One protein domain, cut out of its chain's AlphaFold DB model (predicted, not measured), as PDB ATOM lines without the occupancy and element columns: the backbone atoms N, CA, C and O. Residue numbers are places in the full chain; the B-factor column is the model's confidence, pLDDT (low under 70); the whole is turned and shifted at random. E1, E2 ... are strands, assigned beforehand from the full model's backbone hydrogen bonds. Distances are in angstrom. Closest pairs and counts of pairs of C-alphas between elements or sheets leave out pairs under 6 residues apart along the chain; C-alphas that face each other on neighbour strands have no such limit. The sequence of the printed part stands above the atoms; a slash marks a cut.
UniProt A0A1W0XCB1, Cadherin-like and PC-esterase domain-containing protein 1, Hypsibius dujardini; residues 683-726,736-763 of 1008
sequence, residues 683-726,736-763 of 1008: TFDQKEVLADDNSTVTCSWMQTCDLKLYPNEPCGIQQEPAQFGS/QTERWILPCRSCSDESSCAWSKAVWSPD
ATOM      1  N   THR A 683     118.997 101.894 101.738       60.56
ATOM      2  CA  THR A 683     120.327 101.885 102.377       60.56
ATOM      3  C   THR A 683     120.367 101.025 103.649       60.56
ATOM      4  O   THR A 683     121.357 101.032 104.387       60.56
ATOM      5  N   PHE A 684     119.284 100.296 103.933       63.94
ATOM      6  CA  PHE A 684     119.054  99.572 105.179       63.94
ATOM      7  C   PHE A 684     119.139  98.055 104.941       63.94
ATOM      8  O   PHE A 684     118.263  97.473 104.297       63.94
ATOM      9  N   ASP A 685     120.207  97.400 105.424       57.72
ATOM     10  CA  ASP A 685     120.385  95.954 105.225       57.72
ATOM     11  C   ASP A 685     119.279  95.184 105.960       57.72
ATOM     12  O   ASP A 685     119.105  95.276 107.177       57.72
ATOM     13  N   GLN A 686     118.545  94.364 105.207       55.16
ATOM     14  CA  GLN A 686     117.436  93.548 105.703       55.16
ATOM     15  C   GLN A 686     117.860  92.524 106.777       55.16
ATOM     16  O   GLN A 686     116.990  91.937 107.425       55.16
ATOM     17  N   LYS A 687     119.170  92.306 106.972       50.56
ATOM     18  CA  LYS A 687     119.754  91.497 108.054       50.56
ATOM     19  C   LYS A 687     119.872  92.241 109.388       50.56
ATOM     20  O   LYS A 687     119.718  91.602 110.423       50.56
ATOM     21  N   GLU A 688     120.108  93.555 109.387       50.84
ATOM     22  CA  GLU A 688     120.246  94.346 110.627       50.84
ATOM     23  C   GLU A 688     118.915  94.461 111.386       50.84
ATOM     24  O   GLU A 688     118.900  94.494 112.614       50.84
ATOM     25  N   VAL A 689     117.791  94.386 110.662       52.41
ATOM     26  CA  VAL A 689     116.410  94.348 111.194       52.41
ATOM     27  C   VAL A 689     116.161  93.172 112.162       52.41
ATOM     28  O   VAL A 689     115.130  93.123 112.822       52.41
ATOM     29  N   LEU A 690     117.072  92.196 112.235       48.31
ATOM     30  CA  LEU A 690     117.012  91.053 113.157       48.31
ATOM     31  C   LEU A 690     118.123  91.076 114.226       48.31
ATOM     32  O   LEU A 690     118.284  90.083 114.936       48.31
ATOM     33  N   ALA A 691     118.906  92.156 114.313       48.28
ATOM     34  CA  ALA A 691     120.112  92.237 115.139       48.28
ATOM     35  C   ALA A 691     120.084  93.341 116.213       48.28
ATOM     36  O   ALA A 691     120.686  93.135 117.265       48.28
ATOM     37  N   ASP A 692     119.406  94.477 115.985       46.31
ATOM     38  CA  ASP A 692     119.377  95.597 116.944       46.31
ATOM     39  C   ASP A 692     117.998  96.282 117.047       46.31
ATOM     40  O   ASP A 692     117.688  97.251 116.346       46.31
ATOM     41  N   ASP A 693     117.181  95.760 117.967       53.41
ATOM     42  CA  ASP A 693     115.794  96.170 118.256       53.41
ATOM     43  C   ASP A 693     115.687  97.607 118.822       53.41
ATOM     44  O   ASP A 693     114.627  98.225 118.780       53.41
ATOM     45  N   ASN A 694     116.794  98.185 119.313       56.25
ATOM     46  CA  ASN A 694     116.818  99.532 119.904       56.25
ATOM     47  C   ASN A 694     117.002 100.668 118.880       56.25
ATOM     48  O   ASN A 694     116.928 101.838 119.256       56.25
ATOM     49  N   SER A 695     117.277 100.357 117.607       65.50
ATOM     50  CA  SER A 695     117.676 101.355 116.596       65.50
ATOM     51  C   SER A 695     116.593 101.726 115.572       65.50
ATOM     52  O   SER A 695     116.795 102.644 114.772       65.50
ATOM     53  N   THR A 696     115.443 101.041 115.572       75.00
ATOM     54  CA  THR A 696     114.383 101.242 114.570       75.00
ATOM     55  C   THR A 696     113.172 101.984 115.117       75.00
ATOM     56  O   THR A 696     112.623 101.616 116.152       75.00
ATOM     57  N   VAL A 697     112.689 102.974 114.366       82.88
ATOM     58  CA  VAL A 697     111.421 103.664 114.627       82.88
ATOM     59  C   VAL A 697     110.302 103.111 113.746       82.88
ATOM     60  O   VAL A 697     110.489 102.871 112.550       82.88
ATOM     61  N   THR A 698     109.114 102.942 114.328       84.75
ATOM     62  CA  THR A 698     107.890 102.656 113.570       84.75
ATOM     63  C   THR A 698     107.405 103.935 112.898       84.75
ATOM     64  O   THR A 698     107.095 104.927 113.562       84.75
ATOM     65  N   CYS A 699     107.305 103.897 111.576       88.12
ATOM     66  CA  CYS A 699     106.787 104.986 110.767       88.12
ATOM     67  C   CYS A 699     105.498 104.558 110.057       88.12
ATOM     68  O   CYS A 699     105.234 103.365 109.869       88.12
ATOM     69  N   SER A 700     104.714 105.533 109.609       88.62
ATOM     70  CA  SER A 700     103.545 105.307 108.766       88.62
ATOM     71  C   SER A 700     103.545 106.165 107.514       88.62
ATOM     72  O   SER A 700     104.292 107.134 107.385       88.62
ATOM     73  N   TRP A 701     102.718 105.776 106.547       89.69
ATOM     74  CA  TRP A 701     102.604 106.483 105.281       89.69
ATOM     75  C   TRP A 701     101.215 106.307 104.663       89.69
ATOM     76  O   TRP A 701     100.840 105.227 104.202       89.69
ATOM     77  N   MET A 702     100.439 107.392 104.668       86.31
ATOM     78  CA  MET A 702      99.065 107.426 104.155       86.31
ATOM     79  C   MET A 702      99.002 107.720 102.647       86.31
ATOM     80  O   MET A 702      98.208 107.119 101.930       86.31
ATOM     81  N   GLN A 703      99.846 108.632 102.149       87.31
ATOM     82  CA  GLN A 703      99.870 109.069 100.746       87.31
ATOM     83  C   GLN A 703     101.230 109.676 100.353       87.31
ATOM     84  O   GLN A 703     101.911 110.295 101.175       87.31
ATOM     85  N   THR A 704     101.631 109.537  99.085       88.00
ATOM     86  CA  THR A 704     102.764 110.303  98.532       88.00
ATOM     87  C   THR A 704     102.429 111.802  98.471       88.00
ATOM     88  O   THR A 704     101.263 112.187  98.370       88.00
ATOM     89  N   CYS A 705     103.448 112.661  98.512       87.81
ATOM     90  CA  CYS A 705     103.286 114.085  98.229       87.81
ATOM     91  C   CYS A 705     103.083 114.382  96.730       87.81
ATOM     92  O   CYS A 705     102.473 115.402  96.418       87.81
ATOM     93  N   ASP A 706     103.506 113.487  95.828       83.75
ATOM     94  CA  ASP A 706     103.341 113.633  94.367       83.75
ATOM     95  C   ASP A 706     101.890 113.415  93.903       83.75
ATOM     96  O   ASP A 706     101.486 113.877  92.836       83.75
ATOM     97  N   LEU A 707     101.109 112.664  94.688       83.75
ATOM     98  CA  LEU A 707      99.755 112.226  94.347       83.75
ATOM     99  C   LEU A 707      98.887 112.143  95.611       83.75
ATOM    100  O   LEU A 707      98.529 111.062  96.085       83.75
ATOM    101  N   LYS A 708      98.567 113.311  96.177       85.31
ATOM    102  CA  LYS A 708      97.705 113.430  97.360       85.31
ATOM    103  C   LYS A 708      96.252 113.097  97.013       85.31
ATOM    104  O   LYS A 708      95.624 113.821  96.246       85.31
ATOM    105  N   LEU A 709      95.701 112.044  97.617       83.12
ATOM    106  CA  LEU A 709      94.263 111.749  97.579       83.12
ATOM    107  C   LEU A 709      93.463 112.723  98.452       83.12
ATOM    108  O   LEU A 709      92.356 113.114  98.090       83.12
ATOM    109  N   TYR A 710      94.031 113.107  99.594       85.25
ATOM    110  CA  TYR A 710      93.371 113.910 100.617       85.25
ATOM    111  C   TYR A 710      94.221 115.167 100.869       85.25
ATOM    112  O   TYR A 710      95.242 115.077 101.551       85.25
ATOM    113  N   PRO A 711      93.860 116.339 100.304       83.44
ATOM    114  CA  PRO A 711      94.719 117.529 100.328       83.44
ATOM    115  C   PRO A 711      95.083 118.046 101.728       83.44
ATOM    116  O   PRO A 711      96.156 118.626 101.892       83.44
ATOM    117  N   ASN A 712      94.204 117.815 102.709       85.88
ATOM    118  CA  ASN A 712      94.338 118.287 104.090       85.88
ATOM    119  C   ASN A 712      95.096 117.302 105.000       85.88
ATOM    120  O   ASN A 712      95.462 117.669 106.112       85.88
ATOM    121  N   GLU A 713      95.313 116.066 104.547       86.19
ATOM    122  CA  GLU A 713      96.008 115.021 105.306       86.19
ATOM    123  C   GLU A 713      97.529 115.091 105.063       86.19
ATOM    124  O   GLU A 713      97.967 115.550 103.996       86.19
ATOM    125  N   PRO A 714      98.369 114.609 106.000       87.50
ATOM    126  CA  PRO A 714      99.814 114.553 105.801       87.50
ATOM    127  C   PRO A 714     100.201 113.720 104.568       87.50
ATOM    128  O   PRO A 714      99.464 112.848 104.102       87.50
ATOM    129  N   CYS A 715     101.384 113.995 104.022       90.19
ATOM    130  CA  CYS A 715     101.969 113.249 102.909       90.19
ATOM    131  C   CYS A 715     103.432 112.916 103.207       90.19
ATOM    132  O   CYS A 715     104.066 113.568 104.036       90.19
ATOM    133  N   GLY A 716     103.961 111.897 102.529       90.00
ATOM    134  CA  GLY A 716     105.268 111.341 102.880       90.00
ATOM    135  C   GLY A 716     105.228 110.597 104.217       90.00
ATOM    136  O   GLY A 716     104.167 110.445 104.831       90.00
ATOM    137  N   ILE A 717     106.379 110.083 104.638       90.38
ATOM    138  CA  ILE A 717     106.486 109.256 105.842       90.38
ATOM    139  C   ILE A 717     106.298 110.119 107.097       90.38
ATOM    140  O   ILE A 717     106.806 111.234 107.179       90.38
ATOM    141  N   GLN A 718     105.548 109.594 108.062       90.25
ATOM    142  CA  GLN A 718     105.274 110.195 109.366       90.25
ATOM    143  C   GLN A 718     105.760 109.255 110.477       90.25
ATOM    144  O   GLN A 718     105.862 108.046 110.270       90.25
ATOM    145  N   GLN A 719     106.062 109.790 111.658       87.31
ATOM    146  CA  GLN A 719     106.423 108.979 112.824       87.31
ATOM    147  C   GLN A 719     105.165 108.542 113.581       87.31
ATOM    148  O   GLN A 719     104.316 109.375 113.896       87.31
ATOM    149  N   GLU A 720     105.041 107.250 113.895       82.25
ATOM    150  CA  GLU A 720     103.934 106.759 114.724       82.25
ATOM    151  C   GLU A 720     104.197 107.026 116.221       82.25
ATOM    152  O   GLU A 720     105.354 107.050 116.656       82.25
ATOM    153  N   PRO A 721     103.147 107.199 117.047       70.69
ATOM    154  CA  PRO A 721     103.302 107.348 118.491       70.69
ATOM    155  C   PRO A 721     104.006 106.139 119.127       70.69
ATOM    156  O   PRO A 721     103.715 104.990 118.796       70.69
ATOM    157  N   ALA A 722     104.860 106.376 120.129       58.16
ATOM    158  CA  ALA A 722     105.657 105.327 120.786       58.16
ATOM    159  C   ALA A 722     104.832 104.174 121.412       58.16
ATOM    160  O   ALA A 722     105.360 103.093 121.661       58.16
ATOM    161  N   GLN A 723     103.525 104.368 121.620       53.69
ATOM    162  CA  GLN A 723     102.584 103.333 122.072       53.69
ATOM    163  C   GLN A 723     102.429 102.157 121.083       53.69
ATOM    164  O   GLN A 723     101.974 101.089 121.480       53.69
ATOM    165  N   PHE A 724     102.847 102.318 119.822       55.16
ATOM    166  CA  PHE A 724     102.865 101.264 118.797       55.16
ATOM    167  C   PHE A 724     104.157 100.407 118.833       55.16
ATOM    168  O   PHE A 724     104.349  99.547 117.975       55.16
ATOM    169  N   GLY A 725     105.078 100.665 119.774       47.88
ATOM    170  CA  GLY A 725     106.507 100.357 119.619       47.88
ATOM    171  C   GLY A 725     107.101  99.135 120.335       47.88
ATOM    172  O   GLY A 725     108.321  99.080 120.412       47.88
ATOM    173  N   SER A 726     106.330  98.189 120.892       42.91
ATOM    174  CA  SER A 726     106.939  97.038 121.611       42.91
ATOM    175  C   SER A 726     106.232  95.679 121.517       42.91
ATOM    176  O   SER A 726     106.753  94.692 122.029       42.91
ATOM    177  N   GLN A 736      90.904 104.110 113.365       60.69
ATOM    178  CA  GLN A 736      92.170 104.622 112.833       60.69
ATOM    179  C   GLN A 736      92.169 104.790 111.311       60.69
ATOM    180  O   GLN A 736      91.646 103.963 110.567       60.69
ATOM    181  N   THR A 737      92.846 105.838 110.838       71.06
ATOM    182  CA  THR A 737      93.003 106.128 109.409       71.06
ATOM    183  C   THR A 737      93.847 105.065 108.697       71.06
ATOM    184  O   THR A 737      94.924 104.683 109.170       71.06
ATOM    185  N   GLU A 738      93.356 104.630 107.535       79.88
ATOM    186  CA  GLU A 738      94.011 103.694 106.616       79.88
ATOM    187  C   GLU A 738      95.402 104.185 106.167       79.88
ATOM    188  O   GLU A 738      95.526 105.241 105.543       79.88
ATOM    189  N   ARG A 739      96.456 103.417 106.473       86.62
ATOM    190  CA  ARG A 739      97.856 103.772 106.174       86.62
ATOM    191  C   ARG A 739      98.782 102.558 106.096       86.62
ATOM    192  O   ARG A 739      98.517 101.505 106.681       86.62
ATOM    193  N   TRP A 740      99.910 102.717 105.403       88.19
ATOM    194  CA  TRP A 740     101.038 101.791 105.526       88.19
ATOM    195  C   TRP A 740     101.739 101.995 106.869       88.19
ATOM    196  O   TRP A 740     101.856 103.131 107.317       88.19
ATOM    197  N   ILE A 741     102.251 100.916 107.460       85.88
ATOM    198  CA  ILE A 741     103.154 100.915 108.620       85.88
ATOM    199  C   ILE A 741     104.444 100.195 108.212       85.88
ATOM    200  O   ILE A 741     104.378  99.125 107.596       85.88
ATOM    201  N   LEU A 742     105.610 100.760 108.529       86.19
ATOM    202  CA  LEU A 742     106.922 100.175 108.231       86.19
ATOM    203  C   LEU A 742     108.017 100.655 109.205       86.19
ATOM    204  O   LEU A 742     107.954 101.799 109.655       86.19
ATOM    205  N   PRO A 743     109.026  99.822 109.525       85.75
ATOM    206  CA  PRO A 743     110.161 100.240 110.339       85.75
ATOM    207  C   PRO A 743     111.236 100.939 109.490       85.75
ATOM    208  O   PRO A 743     111.537 100.508 108.370       85.75
ATOM    209  N   CYS A 744     111.840 101.989 110.044       84.44
ATOM    210  CA  CYS A 744     112.940 102.750 109.444       84.44
ATOM    211  C   CYS A 744     114.005 103.098 110.498       84.44
ATOM    212  O   CYS A 744     113.717 103.046 111.695       84.44
ATOM    213  N   ARG A 745     115.207 103.535 110.087       83.94
ATOM    214  CA  ARG A 745     116.129 104.228 111.020       83.94
ATOM    215  C   ARG A 745     115.677 105.669 111.303       83.94
ATOM    216  O   ARG A 745     115.853 106.156 112.412       83.94
ATOM    217  N   SER A 746     115.069 106.347 110.325       86.31
ATOM    218  CA  SER A 746     114.398 107.638 110.524       86.31
ATOM    219  C   SER A 746     113.169 107.774 109.632       86.31
ATOM    220  O   SER A 746     113.240 107.551 108.425       86.31
ATOM    221  N   CYS A 747     112.060 108.257 110.193       88.75
ATOM    222  CA  CYS A 747     110.866 108.600 109.417       88.75
ATOM    223  C   CYS A 747     111.069 109.823 108.495       88.75
ATOM    224  O   CYS A 747     110.210 110.103 107.667       88.75
ATOM    225  N   SER A 748     112.198 110.540 108.608       87.31
ATOM    226  CA  SER A 748     112.577 111.636 107.702       87.31
ATOM    227  C   SER A 748     113.381 111.193 106.469       87.31
ATOM    228  O   SER A 748     113.664 112.031 105.616       87.31
ATOM    229  N   ASP A 749     113.798 109.924 106.381       85.88
ATOM    230  CA  ASP A 749     114.604 109.386 105.274       85.88
ATOM    231  C   ASP A 749     113.974 108.104 104.715       85.88
ATOM    232  O   ASP A 749     114.059 107.029 105.313       85.88
ATOM    233  N   GLU A 750     113.391 108.226 103.519       84.44
ATOM    234  CA  GLU A 750     112.751 107.134 102.783       84.44
ATOM    235  C   GLU A 750     113.697 105.955 102.484       84.44
ATOM    236  O   GLU A 750     113.258 104.802 102.427       84.44
ATOM    237  N   SER A 751     114.996 106.225 102.301       83.56
ATOM    238  CA  SER A 751     115.989 105.191 101.990       83.56
ATOM    239  C   SER A 751     116.290 104.303 103.200       83.56
ATOM    240  O   SER A 751     116.594 103.118 103.033       83.56
ATOM    241  N   SER A 752     116.111 104.842 104.412       85.56
ATOM    242  CA  SER A 752     116.345 104.159 105.688       85.56
ATOM    243  C   SER A 752     115.235 103.181 106.103       85.56
ATOM    244  O   SER A 752     115.309 102.591 107.182       85.56
ATOM    245  N   CYS A 753     114.197 103.027 105.276       85.31
ATOM    246  CA  CYS A 753     112.997 102.247 105.567       85.31
ATOM    247  C   CYS A 753     113.019 100.841 104.957       85.31
ATOM    248  O   CYS A 753     113.309 100.659 103.774       85.31
ATOM    249  N   ALA A 754     112.601  99.837 105.732       84.56
ATOM    250  CA  ALA A 754     112.497  98.456 105.264       84.56
ATOM    251  C   ALA A 754     111.213  98.237 104.438       84.56
ATOM    252  O   ALA A 754     110.226  97.662 104.907       84.56
ATOM    253  N   TRP A 755     111.227  98.659 103.171       85.50
ATOM    254  CA  TRP A 755     110.096  98.548 102.232       85.50
ATOM    255  C   TRP A 755     109.573  97.120 102.002       85.50
ATOM    256  O   TRP A 755     108.409  96.941 101.621       85.50
ATOM    257  N   SER A 756     110.392  96.108 102.303       81.06
ATOM    258  CA  SER A 756     110.036  94.684 102.317       81.06
ATOM    259  C   SER A 756     109.218  94.230 103.531       81.06
ATOM    260  O   SER A 756     108.615  93.157 103.483       81.06
ATOM    261  N   LYS A 757     109.168  95.037 104.598       80.44
ATOM    262  CA  LYS A 757     108.431  94.785 105.852       80.44
ATOM    263  C   LYS A 757     107.143  95.608 105.975       80.44
ATOM    264  O   LYS A 757     106.405  95.424 106.937       80.44
ATOM    265  N   ALA A 758     106.869  96.497 105.022       84.06
ATOM    266  CA  ALA A 758     105.714  97.387 105.053       84.06
ATOM    267  C   ALA A 758     104.373  96.625 104.984       84.06
ATOM    268  O   ALA A 758     104.143  95.836 104.062       84.06
ATOM    269  N   VAL A 759     103.472  96.913 105.927       83.06
ATOM    270  CA  VAL A 759     102.123  96.323 106.057       83.06
ATOM    271  C   VAL A 759     101.034  97.395 105.965       83.06
ATOM    272  O   VAL A 759     101.317  98.579 106.120       83.06
ATOM    273  N   TRP A 760      99.786  96.992 105.714       84.50
ATOM    274  CA  TRP A 760      98.619  97.887 105.680       84.50
ATOM    275  C   TRP A 760      97.822  97.805 106.992       84.50
ATOM    276  O   TRP A 760      97.708  96.727 107.573       84.50
ATOM    277  N   SER A 761      97.273  98.928 107.449       76.81
ATOM    278  CA  SER A 761      96.556  99.079 108.725       76.81
ATOM    279  C   SER A 761      95.376 100.050 108.544       76.81
ATOM    280  O   SER A 761      95.521 100.965 107.732       76.81
ATOM    281  N   PRO A 762      94.228  99.911 109.246       60.12
ATOM    282  CA  PRO A 762      93.903  98.923 110.289       60.12
ATOM    283  C   PRO A 762      93.236  97.630 109.778       60.12
ATOM    284  O   PRO A 762      93.091  96.677 110.539       60.12
ATOM    285  N   ASP A 763      92.862  97.566 108.496       53.66
ATOM    286  CA  ASP A 763      91.972  96.551 107.886       53.66
ATOM    287  C   ASP A 763      92.472  95.080 107.945       53.66
ATOM    288  O   ASP A 763      91.808  94.149 107.485       53.66
TER     289      ASP A 763
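What this domain is: This is residues 683 to 726 and 736 to 763 of the 1008 residues of the protein "Cadherin-like and PC-esterase domain-containing protein 1" of Hypsibius dujardini (UniProt A0A1W0XCB1). You will find little regular structure here: a small antiparallel sheet, E1 - E2 - E3, with loops reaching beyond it, residues 687 to 694 at one end and 704 to 713 at the other. The 72 printed residues include no named helix and three strands in that order; the class is all strand, with only 14 residues in named elements. The whole is compact, radius of gyration of the C-alphas 12.4 A, and spans 38 by 25 by 18 A.

Where its parts are: Find C-alpha 697 at (111.421, 103.664, 114.627); E1, residues 697 to 701, runs 13.2 A from there. E2, residues 739 to 744, runs 15.5 A. E3, residues 759 to 761, ends at (96.556, 99.079, 108.725) after 6.8 A.

How they stand to each other: Beside E2, E1 is antiparallel at 148 degrees; N 699 and O 742, 2.9 A apart, are within hydrogen-bond range. E2 and E3 form a hairpin at 136 degrees, with N 741 and O 759 at 2.9 A. E1 and E3 are apart.

The domain as a whole: Residues 727 to 735 are not printed; C-alphas 726 and 736 are 18.8 A apart. The E2 to E3 link is long. Confidence is under 70 at residues 683 to 695, 722 to 726, 736 and 762 to 763.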